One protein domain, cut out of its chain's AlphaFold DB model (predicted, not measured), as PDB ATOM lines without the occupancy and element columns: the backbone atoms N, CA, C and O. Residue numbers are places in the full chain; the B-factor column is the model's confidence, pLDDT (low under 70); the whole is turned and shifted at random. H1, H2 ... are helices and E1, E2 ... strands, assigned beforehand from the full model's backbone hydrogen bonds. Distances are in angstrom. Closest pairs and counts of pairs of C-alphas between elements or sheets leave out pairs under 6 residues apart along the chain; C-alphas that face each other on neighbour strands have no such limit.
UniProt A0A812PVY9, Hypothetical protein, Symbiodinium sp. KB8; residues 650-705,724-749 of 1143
ATOM      1  N   ASN A 650    -124.512  87.642-101.756       40.94
ATOM      2  CA  ASN A 650    -123.675  86.496-101.351       40.94
ATOM      3  C   ASN A 650    -122.497  87.015-100.495       40.94
ATOM      4  O   ASN A 650    -121.370  87.164-100.966       40.94
ATOM      5  N   LEU A 651    -122.773  87.377 -99.239       46.06
ATOM      6  CA  LEU A 651    -121.790  88.015 -98.353       46.06
ATOM      7  C   LEU A 651    -120.793  87.001 -97.762       46.06
ATOM      8  O   LEU A 651    -121.095  86.296 -96.793       46.06
ATOM      9  N   TYR A 652    -119.581  86.971 -98.320       54.75
ATOM     10  CA  TYR A 652    -118.404  86.387 -97.669       54.75
ATOM     11  C   TYR A 652    -117.911  87.295 -96.533       54.75
ATOM     12  O   TYR A 652    -118.083  88.512 -96.574       54.75
ATOM     13  N   THR A 653    -117.285  86.710 -95.512       58.56
ATOM     14  CA  THR A 653    -116.484  87.469 -94.538       58.56
ATOM     15  C   THR A 653    -115.028  87.407 -94.961       58.56
ATOM     16  O   THR A 653    -114.497  86.306 -95.097       58.56
ATOM     17  N   TYR A 654    -114.427  88.576 -95.161       63.56
ATOM     18  CA  TYR A 654    -113.027  88.723 -95.545       63.56
ATOM     19  C   TYR A 654    -112.110  88.880 -94.320       63.56
ATOM     20  O   TYR A 654    -112.566  89.303 -93.255       63.56
ATOM     21  N   ASP A 655    -110.835  88.526 -94.487       74.19
ATOM     22  CA  ASP A 655    -109.794  88.428 -93.449       74.19
ATOM     23  C   ASP A 655    -110.226  87.598 -92.222       74.19
ATOM     24  O   ASP A 655    -110.055  87.976 -91.054       74.19
ATOM     25  N   ILE A 656    -110.833  86.431 -92.483       79.06
ATOM     26  CA  ILE A 656    -111.478  85.643 -91.426       79.06
ATOM     27  C   ILE A 656    -110.504  85.228 -90.317       79.06
ATOM     28  O   ILE A 656    -110.863  85.228 -89.143       79.06
ATOM     29  N   GLU A 657    -109.254  84.906 -90.647       83.25
ATOM     30  CA  GLU A 657    -108.295  84.412 -89.656       83.25
ATOM     31  C   GLU A 657    -107.817  85.524 -88.702       83.25
ATOM     32  O   GLU A 657    -107.429  85.216 -87.575       83.25
ATOM     33  N   ASN A 658    -107.896  86.812 -89.062       77.25
ATOM     34  CA  ASN A 658    -107.699  87.899 -88.092       77.25
ATOM     35  C   ASN A 658    -108.944  88.141 -87.231       77.25
ATOM     36  O   ASN A 658    -108.799  88.331 -86.020       77.25
ATOM     37  N   VAL A 659    -110.153  88.024 -87.796       77.25
ATOM     38  CA  VAL A 659    -111.411  88.041 -87.022       77.25
ATOM     39  C   VAL A 659    -111.414  86.936 -85.953       77.25
ATOM     40  O   VAL A 659    -111.834  87.170 -84.822       77.25
ATOM     41  N   LEU A 660    -110.871  85.751 -86.260       80.75
ATOM     42  CA  LEU A 660    -110.742  84.641 -85.307       80.75
ATOM     43  C   LEU A 660    -109.633  84.842 -84.256       80.75
ATOM     44  O   LEU A 660    -109.765  84.343 -83.137       80.75
ATOM     45  N   LYS A 661    -108.564  85.592 -84.565       80.81
ATOM     46  CA  LYS A 661    -107.525  85.974 -83.582       80.81
ATOM     47  C   LYS A 661    -108.038  87.017 -82.587       80.81
ATOM     48  O   LYS A 661    -107.754  86.902 -81.397       80.81
ATOM     49  N   GLN A 662    -108.812  87.994 -83.064       75.19
ATOM     50  CA  GLN A 662    -109.431  89.058 -82.258       75.19
ATOM     51  C   GLN A 662    -110.672  88.586 -81.473       75.19
ATOM     52  O   GLN A 662    -111.316  89.370 -80.780       75.19
ATOM     53  N   LEU A 663    -111.028  87.302 -81.566       78.31
ATOM     54  CA  LEU A 663    -112.241  86.752 -80.979       78.31
ATOM     55  C   LEU A 663    -112.091  86.517 -79.463       78.31
ATOM     56  O   LEU A 663    -111.629  85.462 -79.023       78.31
ATOM     57  N   GLU A 664    -112.512  87.491 -78.656       69.50
ATOM     58  CA  GLU A 664    -112.417  87.461 -77.183       69.50
ATOM     59  C   GLU A 664    -113.276  86.369 -76.505       69.50
ATOM     60  O   GLU A 664    -113.050  86.037 -75.343       69.50
ATOM     61  N   GLY A 665    -114.239  85.775 -77.220       71.50
ATOM     62  CA  GLY A 665    -115.134  84.730 -76.712       71.50
ATOM     63  C   GLY A 665    -115.438  83.639 -77.742       71.50
ATOM     64  O   GLY A 665    -114.689  83.437 -78.695       71.50
ATOM     65  N   GLU A 666    -116.542  82.916 -77.557       76.50
ATOM     66  CA  GLU A 666    -117.019  81.939 -78.545       76.50
ATOM     67  C   GLU A 666    -117.715  82.612 -79.739       76.50
ATOM     68  O   GLU A 666    -118.472  83.577 -79.594       76.50
ATOM     69  N   LEU A 667    -117.486  82.066 -80.933       69.00
ATOM     70  CA  LEU A 667    -118.014  82.581 -82.189       69.00
ATOM     71  C   LEU A 667    -119.525  82.339 -82.279       69.00
ATOM     72  O   LEU A 667    -119.976  81.200 -82.376       69.00
ATOM     73  N   ARG A 668    -120.322  83.411 -82.301       61.59
ATOM     74  CA  ARG A 668    -121.798  83.329 -82.308       61.59
ATOM     75  C   ARG A 668    -122.431  83.290 -83.704       61.59
ATOM     76  O   ARG A 668    -123.627  83.029 -83.819       61.59
ATOM     77  N   VAL A 669    -121.653  83.554 -84.756       60.94
ATOM     78  CA  VAL A 669    -122.124  83.725 -86.142       60.94
ATOM     79  C   VAL A 669    -121.419  82.728 -87.068       60.94
ATOM     80  O   VAL A 669    -120.277  82.344 -86.836       60.94
ATOM     81  N   VAL A 670    -122.114  82.269 -88.113       69.56
ATOM     82  CA  VAL A 670    -121.515  81.446 -89.176       69.56
ATOM     83  C   VAL A 670    -120.973  82.365 -90.264       69.56
ATOM     84  O   VAL A 670    -121.747  83.081 -90.900       69.56
ATOM     85  N   HIS A 671    -119.668  82.293 -90.507       69.50
ATOM     86  CA  HIS A 671    -118.988  83.056 -91.549       69.50
ATOM     87  C   HIS A 671    -118.737  82.162 -92.763       69.50
ATOM     88  O   HIS A 671    -118.138  81.092 -92.631       69.50
ATOM     89  N   THR A 672    -119.191  82.590 -93.940       74.81
ATOM     90  CA  THR A 672    -118.811  81.978 -95.222       74.81
ATOM     91  C   THR A 672    -117.473  82.566 -95.643       74.81
ATOM     92  O   THR A 672    -117.337  83.788 -95.691       74.81
ATOM     93  N   VAL A 673    -116.493  81.714 -95.930       70.75
ATOM     94  CA  VAL A 673    -115.112  82.133 -96.207       70.75
ATOM     95  C   VAL A 673    -114.828  82.008 -97.695       70.75
ATOM     96  O   VAL A 673    -115.216  81.019 -98.321       70.75
ATOM     97  N   HIS A 674    -114.181  83.024 -98.267       70.94
ATOM     98  CA  HIS A 674    -113.814  83.015 -99.677       70.94
ATOM     99  C   HIS A 674    -112.692  81.999 -99.944       70.94
ATOM    100  O   HIS A 674    -111.792  81.832 -99.121       70.94
ATOM    101  N   GLN A 675    -112.729  81.318-101.093       71.44
ATOM    102  CA  GLN A 675    -111.812  80.204-101.370       71.44
ATOM    103  C   GLN A 675    -110.332  80.628-101.327       71.44
ATOM    104  O   GLN A 675    -109.516  79.900-100.771       71.44
ATOM    105  N   THR A 676    -110.004  81.839-101.782       72.06
ATOM    106  CA  THR A 676    -108.631  82.376-101.745       72.06
ATOM    107  C   THR A 676    -108.068  82.534-100.325       72.06
ATOM    108  O   THR A 676    -106.873  82.345-100.115       72.06
ATOM    109  N   GLU A 677    -108.902  82.822 -99.318       77.75
ATOM    110  CA  GLU A 677    -108.461  82.892 -97.913       77.75
ATOM    111  C   GLU A 677    -108.250  81.503 -97.306       77.75
ATOM    112  O   GLU A 677    -107.360  81.309 -96.474       77.75
ATOM    113  N   VAL A 678    -109.043  80.526 -97.755       80.12
ATOM    114  CA  VAL A 678    -108.877  79.108 -97.412       80.12
ATOM    115  C   VAL A 678    -107.593  78.564 -98.026       80.12
ATOM    116  O   VAL A 678    -106.870  77.847 -97.350       80.12
ATOM    117  N   GLU A 679    -107.272  78.931 -99.266       77.62
ATOM    118  CA  GLU A 679    -106.032  78.551 -99.951       77.62
ATOM    119  C   GLU A 679    -104.805  79.197 -99.291       77.62
ATOM    120  O   GLU A 679    -103.850  78.493 -98.957       77.62
ATOM    121  N   ALA A 680    -104.863  80.498 -98.980       78.38
ATOM    122  CA  ALA A 680    -103.808  81.200 -98.244       78.38
ATOM    123  C   ALA A 680    -103.530  80.593 -96.851       78.38
ATOM    124  O   ALA A 680    -102.395  80.623 -96.374       78.38
ATOM    125  N   ASN A 681    -104.544  80.000 -96.210       81.81
ATOM    126  CA  ASN A 681    -104.448  79.394 -94.879       81.81
ATOM    127  C   ASN A 681    -104.665  77.866 -94.897       81.81
ATOM    128  O   ASN A 681    -105.074  77.289 -93.891       81.81
ATOM    129  N   LEU A 682    -104.385  77.176 -96.012       80.00
ATOM    130  CA  LEU A 682    -104.868  75.809 -96.284       80.00
ATOM    131  C   LEU A 682    -104.641  74.793 -95.151       80.00
ATOM    132  O   LEU A 682    -105.519  73.981 -94.856       80.00
ATOM    133  N   LYS A 683    -103.494  74.869 -94.467       85.00
ATOM    134  CA  LYS A 683    -103.126  74.001 -93.329       85.00
ATOM    135  C   LYS A 683    -104.181  73.995 -92.213       85.00
ATOM    136  O   LYS A 683    -104.454  72.944 -91.643       85.00
ATOM    137  N   GLU A 684    -104.810  75.140 -91.961       83.94
ATOM    138  CA  GLU A 684    -105.849  75.341 -90.947       83.94
ATOM    139  C   GLU A 684    -107.204  74.705 -91.317       83.94
ATOM    140  O   GLU A 684    -108.065  74.505 -90.451       83.94
ATOM    141  N   TRP A 685    -107.399  74.379 -92.600       86.69
ATOM    142  CA  TRP A 685    -108.644  73.856 -93.170       86.69
ATOM    143  C   TRP A 685    -108.566  72.381 -93.585       86.69
ATOM    144  O   TRP A 685    -109.603  71.715 -93.627       86.69
ATOM    145  N   VAL A 686    -107.362  71.840 -93.815       86.94
ATOM    146  CA  VAL A 686    -107.133  70.416 -94.134       86.94
ATOM    147  C   VAL A 686    -107.842  69.445 -93.171       86.94
ATOM    148  O   VAL A 686    -108.474  68.517 -93.678       86.94
ATOM    149  N   PRO A 687    -107.844  69.625 -91.828       87.88
ATOM    150  CA  PRO A 687    -108.560  68.712 -90.928       87.88
ATOM    151  C   PRO A 687    -110.068  68.665 -91.216       87.88
ATOM    152  O   PRO A 687    -110.661  67.597 -91.328       87.88
ATOM    153  N   SER A 688    -110.666  69.835 -91.442       87.25
ATOM    154  CA  SER A 688    -112.084  70.013 -91.774       87.25
ATOM    155  C   SER A 688    -112.446  69.449 -93.160       87.25
ATOM    156  O   SER A 688    -113.547  68.936 -93.361       87.25
ATOM    157  N   MET A 689    -111.520  69.500 -94.125       83.81
ATOM    158  CA  MET A 689    -111.666  68.823 -95.423       83.81
ATOM    159  C   MET A 689    -111.582  67.296 -95.278       83.81
ATOM    160  O   MET A 689    -112.358  66.574 -95.905       83.81
ATOM    161  N   ALA A 690    -110.665  66.799 -94.443       82.88
ATOM    162  CA  ALA A 690    -110.482  65.372 -94.200       82.88
ATOM    163  C   ALA A 690    -111.689  64.743 -93.482       82.88
ATOM    164  O   ALA A 690    -112.115  63.660 -93.879       82.88
ATOM    165  N   GLU A 691    -112.275  65.432 -92.494       83.31
ATOM    166  CA  GLU A 691    -113.503  64.996 -91.811       83.31
ATOM    167  C   GLU A 691    -114.692  64.849 -92.777       83.31
ATOM    168  O   GLU A 691    -115.386  63.834 -92.735       83.31
ATOM    169  N   GLU A 692    -114.922  65.815 -93.677       83.56
ATOM    170  CA  GLU A 692    -116.027  65.738 -94.648       83.56
ATOM    171  C   GLU A 692    -115.829  64.578 -95.643       83.56
ATOM    172  O   GLU A 692    -116.763  63.819 -95.898       83.56
ATOM    173  N   VAL A 693    -114.611  64.383 -96.166       77.38
ATOM    174  CA  VAL A 693    -114.323  63.261 -97.079       77.38
ATOM    175  C   VAL A 693    -114.468  61.914 -96.365       77.38
ATOM    176  O   VAL A 693    -115.084  61.006 -96.918       77.38
ATOM    177  N   ALA A 694    -113.976  61.789 -95.129       81.62
ATOM    178  CA  ALA A 694    -114.128  60.570 -94.334       81.62
ATOM    179  C   ALA A 694    -115.603  60.267 -94.001       81.62
ATOM    180  O   ALA A 694    -116.003  59.103 -93.993       81.62
ATOM    181  N   ALA A 695    -116.430  61.294 -93.776       78.56
ATOM    182  CA  ALA A 695    -117.868  61.126 -93.578       78.56
ATOM    183  C   ALA A 695    -118.569  60.608 -94.847       78.56
ATOM    184  O   ALA A 695    -119.354  59.663 -94.767       78.56
ATOM    185  N   LEU A 696    -118.251  61.165 -96.021       71.69
ATOM    186  CA  LEU A 696    -118.813  60.725 -97.305       71.69
ATOM    187  C   LEU A 696    -118.357  59.303 -97.691       71.69
ATOM    188  O   LEU A 696    -119.157  58.522 -98.211       71.69
ATOM    189  N   GLU A 697    -117.105  58.943 -97.395       77.94
ATOM    190  CA  GLU A 697    -116.584  57.573 -97.534       77.94
ATOM    191  C   GLU A 697    -117.288  56.604 -96.564       77.94
ATOM    192  O   GLU A 697    -117.708  55.519 -96.968       77.94
ATOM    193  N   GLY A 698    -117.488  57.006 -95.303       73.00
ATOM    194  CA  GLY A 698    -118.181  56.211 -94.281       73.00
ATOM    195  C   GLY A 698    -119.666  55.973 -94.581       73.00
ATOM    196  O   GLY A 698    -120.175  54.875 -94.355       73.00
ATOM    197  N   MET A 699    -120.346  56.961 -95.170       65.88
ATOM    198  CA  MET A 699    -121.716  56.832 -95.690       65.88
ATOM    199  C   MET A 699    -121.798  56.007 -96.987       65.88
ATOM    200  O   MET A 699    -122.897  55.762 -97.475       65.88
ATOM    201  N   LYS A 700    -120.657  55.581 -97.557       71.31
ATOM    202  CA  LYS A 700    -120.533  54.930 -98.877       71.31
ATOM    203  C   LYS A 700    -121.056  55.779-100.048       71.31
ATOM    204  O   LYS A 700    -121.252  55.251-101.139       71.31
ATOM    205  N   ALA A 701    -121.244  57.084 -99.838       62.22
ATOM    206  CA  ALA A 701    -121.715  58.025-100.856       62.22
ATOM    207  C   ALA A 701    -120.641  58.314-101.918       62.22
ATOM    208  O   ALA A 701    -120.964  58.620-103.062       62.22
ATOM    209  N   ILE A 702    -119.360  58.185-101.551       71.44
ATOM    210  CA  ILE A 702    -118.220  58.217-102.474       71.44
ATOM    211  C   ILE A 702    -117.287  57.031-102.212       71.44
ATOM    212  O   ILE A 702    -117.219  56.509-101.097       71.44
ATOM    213  N   ARG A 703    -116.515  56.630-103.227       73.31
ATOM    214  CA  ARG A 703    -115.488  55.585-103.115       73.31
ATOM    215  C   ARG A 703    -114.156  56.106-103.643       73.31
ATOM    216  O   ARG A 703    -114.034  56.398-104.830       73.31
ATOM    217  N   ARG A 704    -113.142  56.207-102.779       74.00
ATOM    218  CA  ARG A 704    -111.809  56.674-103.185       74.00
ATOM    219  C   ARG A 704    -111.153  55.706-104.171       74.00
ATOM    220  O   ARG A 704    -111.017  54.520-103.883       74.00
ATOM    221  N   ARG A 705    -110.654  56.251-105.281       72.12
ATOM    222  CA  ARG A 705    -109.621  55.654-106.142       72.12
ATOM    223  C   ARG A 705    -108.388  56.562-106.128       72.12
ATOM    224  O   ARG A 705    -108.496  57.738-105.780       72.12
ATOM    225  N   GLY A 724    -117.799  70.048-109.550       51.62
ATOM    226  CA  GLY A 724    -118.107  70.356-108.157       51.62
ATOM    227  C   GLY A 724    -117.145  71.369-107.545       51.62
ATOM    228  O   GLY A 724    -116.091  71.657-108.104       51.62
ATOM    229  N   LYS A 725    -117.526  71.927-106.393       65.50
ATOM    230  CA  LYS A 725    -116.776  72.974-105.685       65.50
ATOM    231  C   LYS A 725    -116.679  72.714-104.186       65.50
ATOM    232  O   LYS A 725    -117.563  72.092-103.587       65.50
ATOM    233  N   GLY A 726    -115.622  73.244-103.579       61.59
ATOM    234  CA  GLY A 726    -115.518  73.374-102.129       61.59
ATOM    235  C   GLY A 726    -116.418  74.501-101.613       61.59
ATOM    236  O   GLY A 726    -116.574  75.532-102.262       61.59
ATOM    237  N   VAL A 727    -117.020  74.309-100.441       77.25
ATOM    238  CA  VAL A 727    -117.748  75.357 -99.712       77.25
ATOM    239  C   VAL A 727    -117.229  75.393 -98.282       77.25
ATOM    240  O   VAL A 727    -117.267  74.386 -97.574       77.25
ATOM    241  N   PHE A 728    -116.746  76.556 -97.854       79.88
ATOM    242  CA  PHE A 728    -115.984  76.710 -96.619       79.88
ATOM    243  C   PHE A 728    -116.670  77.685 -95.665       79.88
ATOM    244  O   PHE A 728    -117.084  78.781 -96.042       79.88
ATOM    245  N   THR A 729    -116.827  77.260 -94.413       83.12
ATOM    246  CA  THR A 729    -117.499  78.040 -93.370       83.12
ATOM    247  C   THR A 729    -116.772  77.916 -92.041       83.12
ATOM    248  O   THR A 729    -116.388  76.812 -91.660       83.12
ATOM    249  N   ILE A 730    -116.644  79.009 -91.292       80.69
ATOM    250  CA  ILE A 730    -116.405  78.922 -89.847       80.69
ATOM    251  C   ILE A 730    -117.765  78.918 -89.155       80.69
ATOM    252  O   ILE A 730    -118.665  79.671 -89.529       80.69
ATOM    253  N   LYS A 731    -117.930  78.054 -88.156       76.69
ATOM    254  CA  LYS A 731    -119.166  77.905 -87.388       76.69
ATOM    255  C   LYS A 731    -118.908  78.073 -85.890       76.69
ATOM    256  O   LYS A 731    -117.781  77.830 -85.444       76.69
ATOM    257  N   PRO A 732    -119.956  78.400 -85.110       82.50
ATOM    258  CA  PRO A 732    -119.930  78.262 -83.663       82.50
ATOM    259  C   PRO A 732    -119.392  76.891 -83.229       82.50
ATOM    260  O   PRO A 732    -119.619  75.898 -83.945       82.50
ATOM    261  N   PRO A 733    -118.675  76.832 -82.094       79.62
ATOM    262  CA  PRO A 733    -118.067  75.604 -81.595       79.62
ATOM    263  C   PRO A 733    -119.107  74.502 -81.350       79.62
ATOM    264  O   PRO A 733    -120.310  74.742 -81.274       79.62
ATOM    265  N   SER A 734    -118.643  73.255 -81.273       64.38
ATOM    266  CA  SER A 734    -119.493  72.095 -80.946       64.38
ATOM    267  C   SER A 734    -118.822  71.125 -79.977       64.38
ATOM    268  O   SER A 734    -119.095  69.926 -80.007       64.38
ATOM    269  N   LYS A 735    -117.884  71.648 -79.187       71.94
ATOM    270  CA  LYS A 735    -117.202  71.018 -78.054       71.94
ATOM    271  C   LYS A 735    -116.877  72.155 -77.085       71.94
ATOM    272  O   LYS A 735    -116.343  73.173 -77.535       71.94
ATOM    273  N   GLU A 736    -117.207  72.000 -75.808       59.66
ATOM    274  CA  GLU A 736    -116.901  73.009 -74.785       59.66
ATOM    275  C   GLU A 736    -115.400  73.343 -74.771       59.66
ATOM    276  O   GLU A 736    -114.553  72.485 -75.031       59.66
ATOM    277  N   GLY A 737    -115.066  74.610 -74.513       62.88
ATOM    278  CA  GLY A 737    -113.679  75.085 -74.475       62.88
ATOM    279  C   GLY A 737    -113.028  75.337 -75.843       62.88
ATOM    280  O   GLY A 737    -111.870  75.751 -75.892       62.88
ATOM    281  N   THR A 738    -113.741  75.144 -76.959       74.44
ATOM    282  CA  THR A 738    -113.290  75.599 -78.291       74.44
ATOM    283  C   THR A 738    -113.979  76.911 -78.661       74.44
ATOM    284  O   THR A 738    -115.176  77.049 -78.454       74.44
ATOM    285  N   ARG A 739    -113.258  77.899 -79.217       77.06
ATOM    286  CA  ARG A 739    -113.861  79.207 -79.570       77.06
ATOM    287  C   ARG A 739    -114.650  79.195 -80.885       77.06
ATOM    288  O   ARG A 739    -115.550  80.009 -81.062       77.06
ATOM    289  N   PHE A 740    -114.328  78.293 -81.808       84.06
ATOM    290  CA  PHE A 740    -114.982  78.131 -83.111       84.06
ATOM    291  C   PHE A 740    -114.660  76.746 -83.689       84.06
ATOM    292  O   PHE A 740    -113.812  76.028 -83.161       84.06
ATOM    293  N   ARG A 741    -115.292  76.380 -84.811       85.75
ATOM    294  CA  ARG A 741    -114.874  75.240 -85.646       85.75
ATOM    295  C   ARG A 741    -114.895  75.598 -87.127       85.75
ATOM    296  O   ARG A 741    -115.828  76.252 -87.593       85.75
ATOM    297  N   ARG A 742    -113.903  75.130 -87.881       87.69
ATOM    298  CA  ARG A 742    -113.926  75.193 -89.351       87.69
ATOM    299  C   ARG A 742    -114.794  74.036 -89.872       87.69
ATOM    300  O   ARG A 742    -114.758  72.950 -89.301       87.69
ATOM    301  N   LYS A 743    -115.613  74.268 -90.902       85.69
ATOM    302  CA  LYS A 743    -116.345  73.218 -91.628       85.69
ATOM    303  C   LYS A 743    -116.317  73.453 -93.137       85.69
ATOM    304  O   LYS A 743    -116.829  74.456 -93.640       85.69
ATOM    305  N   SER A 744    -115.803  72.448 -93.829       79.75
ATOM    306  CA  SER A 744    -115.756  72.292 -95.276       79.75
ATOM    307  C   SER A 744    -116.936  71.439 -95.749       79.75
ATOM    308  O   SER A 744    -117.471  70.632 -94.986       79.75
ATOM    309  N   ARG A 745    -117.327  71.615 -97.011       77.19
ATOM    310  CA  ARG A 745    -118.244  70.748 -97.759       77.19
ATOM    311  C   ARG A 745    -117.773  70.605 -99.200       77.19
ATOM    312  O   ARG A 745    -117.170  71.533 -99.735       77.19
ATOM    313  N   ILE A 746    -118.097  69.481 -99.828       67.88
ATOM    314  CA  ILE A 746    -117.973  69.272-101.277       67.88
ATOM    315  C   ILE A 746    -119.394  69.273-101.842       67.88
ATOM    316  O   ILE A 746    -120.258  68.586-101.300       67.88
ATOM    317  N   VAL A 747    -119.655  70.043-102.901       63.19
ATOM    318  CA  VAL A 747    -120.949  70.028-103.605       63.19
ATOM    319  C   VAL A 747    -120.737  69.860-105.109       63.19
ATOM    320  O   VAL A 747    -119.955  70.595-105.709       63.19
ATOM    321  N   SER A 748    -121.422  68.889-105.708       53.34
ATOM    322  CA  SER A 748    -121.405  68.579-107.143       53.34
ATOM    323  C   SER A 748    -122.666  69.096-107.847       53.34
ATOM    324  O   SER A 748    -123.676  69.400-107.209       53.34
ATOM    325  N   CYS A 749    -122.609  69.236-109.172       50.03
ATOM    326  CA  CYS A 749    -123.734  69.717-109.969       50.03
ATOM    327  C   CYS A 749    -124.799  68.623-110.180       50.03
ATOM    328  O   CYS A 749    -124.597  67.685-110.949       50.03
TER     329      CYS A 749
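Overview. This is residues 650 to 705 and 724 to 749 of the 1143 residues of the protein "Hypothetical protein" of Symbiodinium sp. KB8 (UniProt A0A812PVY9). A long hairpin of E1 and E2 makes the middle; H3 packs on E2, H2 packs on E1, and H1 lies farthest out. The 82 printed residues, mixed helices and strands, hold H1, H2, H3, E1, E2 in that order, with one antiparallel sheet. The whole is only just compact, close to loose, radius of gyration of the C-alphas 13.7 A, spanning 42 by 28 by 23 A.

Arrangement. Look first at the hairpin of E1, residues 724 to 731, and E2, residues 741 to 748: N 727 and O 745 are 2.9 A apart. H3, residues 686 to 698, comes closest to E2 at C-alphas 688 and 743, 5.3 A; H2, residues 675 to 680, to E1 at C-alphas 675 and 728, 7.2 A. H1, residues 656 to 661, is close to H2 but not clearly touching, closest C-alphas 656 and 677, 7.7 A. In H1, H2 and H3 every O i to N i+4 pair is within hydrogen-bond range.

Along the chain. Find H1's first C-alpha, 656, at (-111.478, 85.643, -91.426). H3 runs 18.0 A, E1 22.1 A; E2 runs 23.4 A to C-alpha 748 at (-121.405, 68.579, -107.143).

Size, cuts and confidence. C-alphas 705 and 724 are 17.1 A apart across the cut. The H1 to H2 link is long. Low confidence covers 23 residues, among them 650 to 654.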